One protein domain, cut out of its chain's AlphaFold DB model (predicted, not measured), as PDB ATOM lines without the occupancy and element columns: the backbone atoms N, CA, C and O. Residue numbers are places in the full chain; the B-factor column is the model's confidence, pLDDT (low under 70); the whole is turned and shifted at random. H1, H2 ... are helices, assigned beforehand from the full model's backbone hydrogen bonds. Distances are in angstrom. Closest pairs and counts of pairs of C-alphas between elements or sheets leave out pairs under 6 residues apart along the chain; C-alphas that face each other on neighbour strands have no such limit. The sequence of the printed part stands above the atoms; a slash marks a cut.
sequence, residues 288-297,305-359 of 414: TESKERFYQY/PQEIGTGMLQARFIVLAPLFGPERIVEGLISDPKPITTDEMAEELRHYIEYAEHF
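This is residues 288 to 297 and 305 to 359 of the 414 residues of an uncharacterized protein of Acidobacteria bacterium (UniProt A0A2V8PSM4). Helices H2 and H4 lie side by side and run opposite ways, H3 crosses at the end of H2 that leads into it, and H1 packs on H3 away from H2. The link of residues 325 to 341 loops out beyond the helices, with Ser 335 near one end of the long axis. The printed part has 65 residues, with four named helices in the order H1, H2, H3, H4 and no named strand: all helix. It is compact, with a radius of gyration of the C-alphas of 12.0 A, and elongated, spanning 38 by 23 by 17 A.

H4, residues 342 to 357, touches H2, residues 305 to 313, at a shallow tilt of 25 degrees, opposite ways; their closest C-alphas, of Gly 309 and Leu 349, are 6.6 A apart. H2 touches H3, residues 317 to 324, about perpendicular at 83 degrees, closest at the C-alphas of Met 312 and Leu 320, 6.1 A. H3 and H4 are close but not clearly touching, with the C-alphas of Leu 323 and Glu 348 at 7.6 A. H1, residues 288 to 297, touches H3 at a steep tilt of 43 degrees, opposite ways, closest at the C-alphas of Lys 291 and Pro 322, 6.2 A. H4, with residues 352 to 356 alone, only just touches H1, with 3 pairs of C-alphas within 8 A, the closest being Tyr 295 and Tyr 352 at 6.4 A. H1 and H2 are apart. In H1, H2 and H4 every O i to N i+4 pair is within hydrogen-bond range; in H3, 2 of 4 are.

H4 measures 22.6 A, from C-alpha 342 at (-15.305, 54.515, 21.931) to C-alpha 357 at (-11.398, 47.318, 0.920). H1 begins with C-alpha 288 at (-6.348, 36.227, 15.586) and measures 14.1 A, H2 12.3 A and H3 10.1 A.

The C-alphas farthest apart, of Ser 335 and His 358, are 38.2 A apart. Residues 298 to 304 are not printed, and C-alphas 297 and 305 are 13.3 A apart across this cut. The link from H2 to H3 is tight and that from H3 to H4 long. Mean pLDDT of the printed part is 90.8, and no printed residue is under 70.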
ATOM      1  N   THR A 288      -6.582  35.371  16.758       89.19
ATOM      2  CA  THR A 288      -6.348  36.227  15.586       89.19
ATOM      3  C   THR A 288      -7.079  35.711  14.351       89.19
ATOM      4  O   THR A 288      -7.831  36.455  13.730       89.19
ATOM      5  N   GLU A 289      -6.932  34.425  14.032       91.12
ATOM      6  CA  GLU A 289      -7.605  33.812  12.881       91.12
ATOM      7  C   GLU A 289      -9.133  33.793  13.067       91.12
ATOM      8  O   GLU A 289      -9.886  34.019  12.126       91.12
ATOM      9  N   SER A 290      -9.633  33.580  14.286       91.56
ATOM     10  CA  SER A 290     -11.068  33.665  14.567       91.56
ATOM     11  C   SER A 290     -11.609  35.077  14.370       91.56
ATOM     12  O   SER A 290     -12.718  35.236  13.863       91.56
ATOM     13  N   LYS A 291     -10.848  36.100  14.767       93.19
ATOM     14  CA  LYS A 291     -11.208  37.499  14.540       93.19
ATOM     15  C   LYS A 291     -11.218  37.830  13.044       93.19
ATOM     16  O   LYS A 291     -12.182  38.416  12.561       93.19
ATOM     17  N   GLU A 292     -10.223  37.365  12.294       94.88
ATOM     18  CA  GLU A 292     -10.194  37.494  10.833       94.88
ATOM     19  C   GLU A 292     -11.391  36.792  10.169       94.88
ATOM     20  O   GLU A 292     -12.093  37.387   9.355       94.88
ATOM     21  N   ARG A 293     -11.707  35.558  10.572       94.81
ATOM     22  CA  ARG A 293     -12.894  34.832  10.091       94.81
ATOM     23  C   ARG A 293     -14.200  35.542  10.455       94.81
ATOM     24  O   ARG A 293     -15.177  35.428   9.716       94.81
ATOM     25  N   PHE A 294     -14.240  36.296  11.556       94.88
ATOM     26  CA  PHE A 294     -15.382  37.150  11.878       94.88
ATOM     27  C   PHE A 294     -15.478  38.358  10.937       94.88
ATOM     28  O   PHE A 294     -16.573  38.679  10.478       94.88
ATOM     29  N   TYR A 295     -14.358  38.989  10.573       96.12
ATOM     30  CA  TYR A 295     -14.353  40.013   9.522       96.12
ATOM     31  C   TYR A 295     -14.835  39.446   8.187       96.12
ATOM     32  O   TYR A 295     -15.709  40.031   7.548       96.12
ATOM     33  N   GLN A 296     -14.344  38.265   7.807       96.25
ATOM     34  CA  GLN A 296     -14.790  37.555   6.612       96.25
ATOM     35  C   GLN A 296     -16.294  37.247   6.658       96.25
ATOM     36  O   GLN A 296     -17.005  37.437   5.670       96.25
ATOM     37  N   TYR A 297     -16.800  36.827   7.820       94.88
ATOM     38  CA  TYR A 297     -18.227  36.622   8.051       94.88
ATOM     39  C   TYR A 297     -19.027  37.910   7.815       94.88
ATOM     40  O   TYR A 297     -20.034  37.880   7.102       94.88
ATOM     41  N   PRO A 305     -20.280  49.290   7.256       92.31
ATOM     42  CA  PRO A 305     -19.568  49.869   8.394       92.31
ATOM     43  C   PRO A 305     -20.497  50.597   9.378       92.31
ATOM     44  O   PRO A 305     -20.296  50.539  10.589       92.31
ATOM     45  N   GLN A 306     -21.561  51.232   8.876       92.88
ATOM     46  CA  GLN A 306     -22.551  51.911   9.712       92.88
ATOM     47  C   GLN A 306     -23.345  50.933  10.592       92.88
ATOM     48  O   GLN A 306     -23.566  51.212  11.773       92.88
ATOM     49  N   GLU A 307     -23.762  49.786  10.052       90.81
ATOM     50  CA  GLU A 307     -24.474  48.752  10.817       90.81
ATOM     51  C   GLU A 307     -23.582  48.135  11.896       90.81
ATOM     52  O   GLU A 307     -24.032  47.927  13.025       90.81
ATOM     53  N   ILE A 308     -22.306  47.900  11.577       91.31
ATOM     54  CA  ILE A 308     -21.320  47.365  12.524       91.31
ATOM     55  C   ILE A 308     -21.054  48.378  13.640       91.31
ATOM     56  O   ILE A 308     -21.177  48.031  14.815       91.31
ATOM     57  N   GLY A 309     -20.784  49.641  13.290       92.56
ATOM     58  CA  GLY A 309     -20.590  50.716  14.265       92.56
ATOM     59  C   GLY A 309     -21.816  50.920  15.162       92.56
ATOM     60  O   GLY A 309     -21.690  51.027  16.380       92.56
ATOM     61  N   THR A 310     -23.024  50.864  14.594       92.88
ATOM     62  CA  THR A 310     -24.274  50.903  15.374       92.88
ATOM     63  C   THR A 310     -24.379  49.705  16.320       92.88
ATOM     64  O   THR A 310     -24.772  49.861  17.476       92.88
ATOM     65  N   GLY A 311     -24.004  48.507  15.863       88.81
ATOM     66  CA  GLY A 311     -23.973  47.304  16.691       88.81
ATOM     67  C   GLY A 311     -23.007  47.409  17.875       88.81
ATOM     68  O   GLY A 311     -23.356  46.974  18.975       88.81
ATOM     69  N   MET A 312     -21.838  48.025  17.673       92.50
ATOM     70  CA  MET A 312     -20.869  48.309  18.738       92.50
ATOM     71  C   MET A 312     -21.436  49.298  19.765       92.50
ATOM     72  O   MET A 312     -21.423  49.009  20.959       92.50
ATOM     73  N   LEU A 313     -22.009  50.419  19.307       91.06
ATOM     74  CA  LEU A 313     -22.595  51.452  20.175       91.06
ATOM     75  C   LEU A 313     -23.802  50.948  20.976       91.06
ATOM     76  O   LEU A 313     -24.021  51.369  22.109       91.06
ATOM     77  N   GLN A 314     -24.575  50.018  20.414       91.12
ATOM     78  CA  GLN A 314     -25.682  49.345  21.103       91.12
ATOM     79  C   GLN A 314     -25.223  48.225  22.049       91.12
ATOM     80  O   GLN A 314     -26.060  47.489  22.571       91.12
ATOM     81  N   ALA A 315     -23.912  48.055  22.239       85.94
ATOM     82  CA  ALA A 315     -23.313  47.007  23.053       85.94
ATOM     83  C   ALA A 315     -23.818  45.593  22.709       85.94
ATOM     84  O   ALA A 315     -24.006  44.743  23.583       85.94
ATOM     85  N   ARG A 316     -24.053  45.313  21.416       87.06
ATOM     86  CA  ARG A 316     -24.537  43.995  20.991       87.06
ATOM     87  C   ARG A 316     -23.459  42.952  21.262       87.06
ATOM     88  O   ARG A 316     -22.417  42.946  20.607       87.06
ATOM     89  N   PHE A 317     -23.746  42.021  22.171       86.25
ATOM     90  CA  PHE A 317     -22.815  40.961  22.576       86.25
ATOM     91  C   PHE A 317     -22.220  40.199  21.381       86.25
ATOM     92  O   PHE A 317     -21.024  39.931  21.349       86.25
ATOM     93  N   ILE A 318     -23.036  39.908  20.365       84.50
ATOM     94  CA  ILE A 318     -22.610  39.166  19.173       84.50
ATOM     95  C   ILE A 318     -21.616  39.932  18.280       84.50
ATOM     96  O   ILE A 318     -20.927  39.311  17.482       84.50
ATOM     97  N   VAL A 319     -21.531  41.258  18.418       88.06
ATOM     98  CA  VAL A 319     -20.559  42.107  17.711       88.06
ATOM     99  C   VAL A 319     -19.341  42.351  18.592       88.06
ATOM    100  O   VAL A 319     -18.214  42.182  18.145       88.06
ATOM    101  N   LEU A 320     -19.550  42.712  19.859       91.62
ATOM    102  CA  LEU A 320     -18.441  43.076  20.735       91.62
ATOM    103  C   LEU A 320     -17.585  41.868  21.143       91.62
ATOM    104  O   LEU A 320     -16.360  41.973  21.152       91.62
ATOM    105  N   ALA A 321     -18.192  40.723  21.471       89.69
ATOM    106  CA  ALA A 321     -17.444  39.584  22.009       89.69
ATOM    107  C   ALA A 321     -16.413  39.010  21.020       89.69
ATOM    108  O   ALA A 321     -15.287  38.760  21.445       89.69
ATOM    109  N   PRO A 322     -16.716  38.859  19.716       89.44
ATOM    110  CA  PRO A 322     -15.718  38.452  18.724       89.44
ATOM    111  C   PRO A 322     -14.570  39.443  18.514       89.44
ATOM    112  O   PRO A 322     -13.461  39.024  18.194       89.44
ATOM    113  N   LEU A 323     -14.839  40.744  18.648       91.56
ATOM    114  CA  LEU A 323     -13.895  41.808  18.285       91.56
ATOM    115  C   LEU A 323     -12.966  42.197  19.436       91.56
ATOM    116  O   LEU A 323     -11.778  42.456  19.221       91.56
ATOM    117  N   PHE A 324     -13.512  42.212  20.654       91.25
ATOM    118  CA  PHE A 324     -12.843  42.709  21.856       91.25
ATOM    119  C   PHE A 324     -12.628  41.640  22.933       91.25
ATOM    120  O   PHE A 324     -11.909  41.905  23.892       91.25
ATOM    121  N   GLY A 325     -13.223  40.453  22.780       88.06
ATOM    122  CA  GLY A 325     -13.189  39.378  23.771       88.06
ATOM    123  C   GLY A 325     -14.377  39.431  24.748       88.06
ATOM    124  O   GLY A 325     -14.785  40.517  25.180       88.06
ATOM    125  N   PRO A 326     -14.983  38.280  25.106       86.38
ATOM    126  CA  PRO A 326     -16.146  38.243  25.993       86.38
ATOM    127  C   PRO A 326     -15.827  38.685  27.431       86.38
ATOM    128  O   PRO A 326     -16.721  39.158  28.131       86.38
ATOM    129  N   GLU A 327     -14.570  38.611  27.869       85.56
ATOM    130  CA  GLU A 327     -14.120  39.039  29.198       85.56
ATOM    131  C   GLU A 327     -14.238  40.541  29.450       85.56
ATOM    132  O   GLU A 327     -14.252  40.968  30.601       85.56
ATOM    133  N   ARG A 328     -14.337  41.348  28.389       88.00
ATOM    134  CA  ARG A 328     -14.509  42.804  28.491       88.00
ATOM    135  C   ARG A 328     -15.977  43.231  28.535       88.00
ATOM    136  O   ARG A 328     -16.258  44.418  28.666       88.00
ATOM    137  N   ILE A 329     -16.902  42.280  28.383       87.94
ATOM    138  CA  ILE A 329     -18.343  42.536  28.222       87.94
ATOM    139  C   ILE A 329     -19.149  41.810  29.298       87.94
ATOM    140  O   ILE A 329     -20.140  42.341  29.794       87.94
ATOM    141  N   VAL A 330     -18.744  40.590  29.657       84.81
ATOM    142  CA  VAL A 330     -19.424  39.790  30.676       84.81
ATOM    143  C   VAL A 330     -18.879  40.155  32.051       84.81
ATOM    144  O   VAL A 330     -17.772  39.769  32.429       84.81
ATOM    145  N   GLU A 331     -19.684  40.885  32.814       81.56
ATOM    146  CA  GLU A 331     -19.378  41.233  34.200       81.56
ATOM    147  C   GLU A 331     -19.141  39.971  35.051       81.56
ATOM    148  O   GLU A 331     -19.916  39.010  35.009       81.56
ATOM    149  N   GLY A 332     -18.055  39.963  35.829       77.44
ATOM    150  CA  GLY A 332     -17.676  38.832  36.683       77.44
ATOM    151  C   GLY A 332     -17.071  37.633  35.940       77.44
ATOM    152  O   GLY A 332     -16.878  36.578  36.550       77.44
ATOM    153  N   LEU A 333     -16.773  37.756  34.637       79.44
ATOM    154  CA  LEU A 333     -15.996  36.735  33.922       79.44
ATOM    155  C   LEU A 333     -14.520  36.760  34.340       79.44
ATOM    156  O   LEU A 333     -13.902  35.706  34.484       79.44
ATOM    157  N   ILE A 334     -13.984  37.962  34.565       78.69
ATOM    158  CA  ILE A 334     -12.655  38.223  35.127       78.69
ATOM    159  C   ILE A 334     -12.752  39.311  36.205       78.69
ATOM    160  O   ILE A 334     -13.677  40.120  36.183       78.69
ATOM    161  N   SER A 335     -11.789  39.337  37.128       70.56
ATOM    162  CA  SER A 335     -11.787  40.240  38.291       70.56
ATOM    163  C   SER A 335     -11.442  41.700  37.967       70.56
ATOM    164  O   SER A 335     -11.714  42.579  38.774       70.56
ATOM    165  N   ASP A 336     -10.817  41.963  36.816       76.69
ATOM    166  CA  ASP A 336     -10.415  43.310  36.386       76.69
ATOM    167  C   ASP A 336     -10.660  43.488  34.875       76.69
ATOM    168  O   ASP A 336      -9.735  43.386  34.060       76.69
ATOM    169  N   PRO A 337     -11.930  43.623  34.448       79.19
ATOM    170  CA  PRO A 337     -12.246  43.803  33.043       79.19
ATOM    171  C   PRO A 337     -11.884  45.219  32.597       79.19
ATOM    172  O   PRO A 337     -12.412  46.199  33.115       79.19
ATOM    173  N   LYS A 338     -11.036  45.337  31.569       87.44
ATOM    174  CA  LYS A 338     -10.793  46.613  30.885       87.44
ATOM    175  C   LYS A 338     -12.038  46.979  30.059       87.44
ATOM    176  O   LYS A 338     -12.298  46.282  29.073       87.44
ATOM    177  N   PRO A 339     -12.780  48.058  30.369       88.31
ATOM    178  CA  PRO A 339     -13.946  48.452  29.576       88.31
ATOM    179  C   PRO A 339     -13.547  48.804  28.142       88.31
ATOM    180  O   PRO A 339     -12.430  49.270  27.916       88.31
ATOM    181  N   ILE A 340     -14.428  48.559  27.173       93.19
ATOM    182  CA  ILE A 340     -14.203  48.907  25.760       93.19
ATOM    183  C   ILE A 340     -14.473  50.403  25.579       93.19
ATOM    184  O   ILE A 340     -15.561  50.870  25.918       93.19
ATOM    185  N   THR A 341     -13.499  51.155  25.066       94.12
ATOM    186  CA  THR A 341     -13.657  52.596  24.815       94.12
ATOM    187  C   THR A 341     -14.243  52.873  23.433       94.12
ATOM    188  O   THR A 341     -14.156  52.051  22.521       94.12
ATOM    189  N   THR A 342     -14.820  54.061  23.246       93.56
ATOM    190  CA  THR A 342     -15.305  54.515  21.931       93.56
ATOM    191  C   THR A 342     -14.183  54.624  20.904       93.56
ATOM    192  O   THR A 342     -14.408  54.335  19.734       93.56
ATOM    193  N   ASP A 343     -12.975  54.982  21.340       95.44
ATOM    194  CA  ASP A 343     -11.803  55.083  20.468       95.44
ATOM    195  C   ASP A 343     -11.345  53.696  20.004       95.44
ATOM    196  O   ASP A 343     -11.059  53.505  18.826       95.44
ATOM    197  N   GLU A 344     -11.358  52.697  20.899       95.62
ATOM    198  CA  GLU A 344     -11.113  51.298  20.526       95.62
ATOM    199  C   GLU A 344     -12.174  50.797  19.534       95.62
ATOM    200  O   GLU A 344     -11.833  50.091  18.589       95.62
ATOM    201  N   MET A 345     -13.445  51.179  19.708       95.81
ATOM    202  CA  MET A 345     -14.509  50.838  18.754       95.81
ATOM    203  C   MET A 345     -14.294  51.489  17.384       95.81
ATOM    204  O   MET A 345     -14.467  50.828  16.362       95.81
ATOM    205  N   ALA A 346     -13.913  52.767  17.351       95.50
ATOM    206  CA  ALA A 346     -13.650  53.489  16.112       95.50
ATOM    207  C   ALA A 346     -12.450  52.900  15.356       95.50
ATOM    208  O   ALA A 346     -12.517  52.711  14.141       95.50
ATOM    209  N   GLU A 347     -11.383  52.562  16.077       97.06
ATOM    210  CA  GLU A 347     -10.188  51.949  15.503       97.06
ATOM    211  C   GLU A 347     -10.472  50.545  14.959       97.06
ATOM    212  O   GLU A 347     -10.073  50.194  13.851       97.06
ATOM    213  N   GLU A 348     -11.237  49.751  15.700       96.25
ATOM    214  CA  GLU A 348     -11.653  48.427  15.255       96.25
ATOM    215  C   GLU A 348     -12.543  48.486  14.005       96.25
ATOM    216  O   GLU A 348     -12.397  47.683  13.080       96.25
ATOM    217  N   LEU A 349     -13.442  49.471  13.938       96.62
ATOM    218  CA  LEU A 349     -14.247  49.710  12.747       96.62
ATOM    219  C   LEU A 349     -13.374  50.105  11.546       96.62
ATOM    220  O   LEU A 349     -13.619  49.624  10.440       96.62
ATOM    221  N   ARG A 350     -12.336  50.926  11.759       97.50
ATOM    222  CA  ARG A 350     -11.351  51.286  10.727       97.50
ATOM    223  C   ARG A 350     -10.627  50.048  10.198       97.50
ATOM    224  O   ARG A 350     -10.532  49.893   8.985       97.50
ATOM    225  N   HIS A 351     -10.200  49.142  11.078       97.00
ATOM    226  CA  HIS A 351      -9.588  47.873  10.672       97.00
ATOM    227  C   HIS A 351     -10.523  47.012   9.822       97.00
ATOM    228  O   HIS A 351     -10.079  46.419   8.842       97.00
ATOM    229  N   TYR A 352     -11.813  46.942  10.162       96.69
ATOM    230  CA  TYR A 352     -12.773  46.215   9.332       96.69
ATOM    231  C   TYR A 352     -12.964  46.868   7.955       96.69
ATOM    232  O   TYR A 352     -13.026  46.158   6.953       96.69
ATOM    233  N   ILE A 353     -13.052  48.201   7.888       97.31
ATOM    234  CA  ILE A 353     -13.168  48.927   6.612       97.31
ATOM    235  C   ILE A 353     -11.955  48.622   5.730       97.31
ATOM    236  O   ILE A 353     -12.122  48.187   4.594       97.31
ATOM    237  N   GLU A 354     -10.750  48.756   6.284       97.38
ATOM    238  CA  GLU A 354      -9.498  48.459   5.589       97.38
ATOM    239  C   GLU A 354      -9.444  46.995   5.121       97.38
ATOM    240  O   GLU A 354      -9.070  46.723   3.979       97.38
ATOM    241  N   TYR A 355      -9.891  46.055   5.960       96.88
ATOM    242  CA  TYR A 355     -10.006  44.640   5.604       96.88
ATOM    243  C   TYR A 355     -10.979  44.406   4.440       96.88
ATOM    244  O   TYR A 355     -10.682  43.628   3.539       96.88
ATOM    245  N   ALA A 356     -12.139  45.066   4.445       96.19
ATOM    246  CA  ALA A 356     -13.150  44.920   3.401       96.19
ATOM    247  C   ALA A 356     -12.711  45.538   2.061       96.19
ATOM    248  O   ALA A 356     -13.052  44.998   1.007       96.19
ATOM    249  N   GLU A 357     -11.963  46.645   2.098       95.75
ATOM    250  CA  GLU A 357     -11.398  47.318   0.920       95.75
ATOM    251  C   GLU A 357     -10.279  46.505   0.262       95.75
ATOM    252  O   GLU A 357     -10.219  46.427  -0.964       95.75
ATOM    253  N   HIS A 358      -9.436  45.850   1.066       95.94
ATOM    254  CA  HIS A 358      -8.311  45.033   0.597       95.94
ATOM    255  C   HIS A 358      -8.624  43.530   0.580       95.94
ATOM    256  O   HIS A 358      -7.713  42.699   0.531       95.94
ATOM    257  N   PHE A 359      -9.906  43.160   0.649       96.75
ATOM    258  CA  PHE A 359     -10.313  41.763   0.629       96.75
ATOM    259  C   PHE A 359      -9.926  41.132  -0.710       96.75
ATOM    260  O   PHE A 359     -10.383  41.578  -1.762       96.75
TER     261      PHE A 359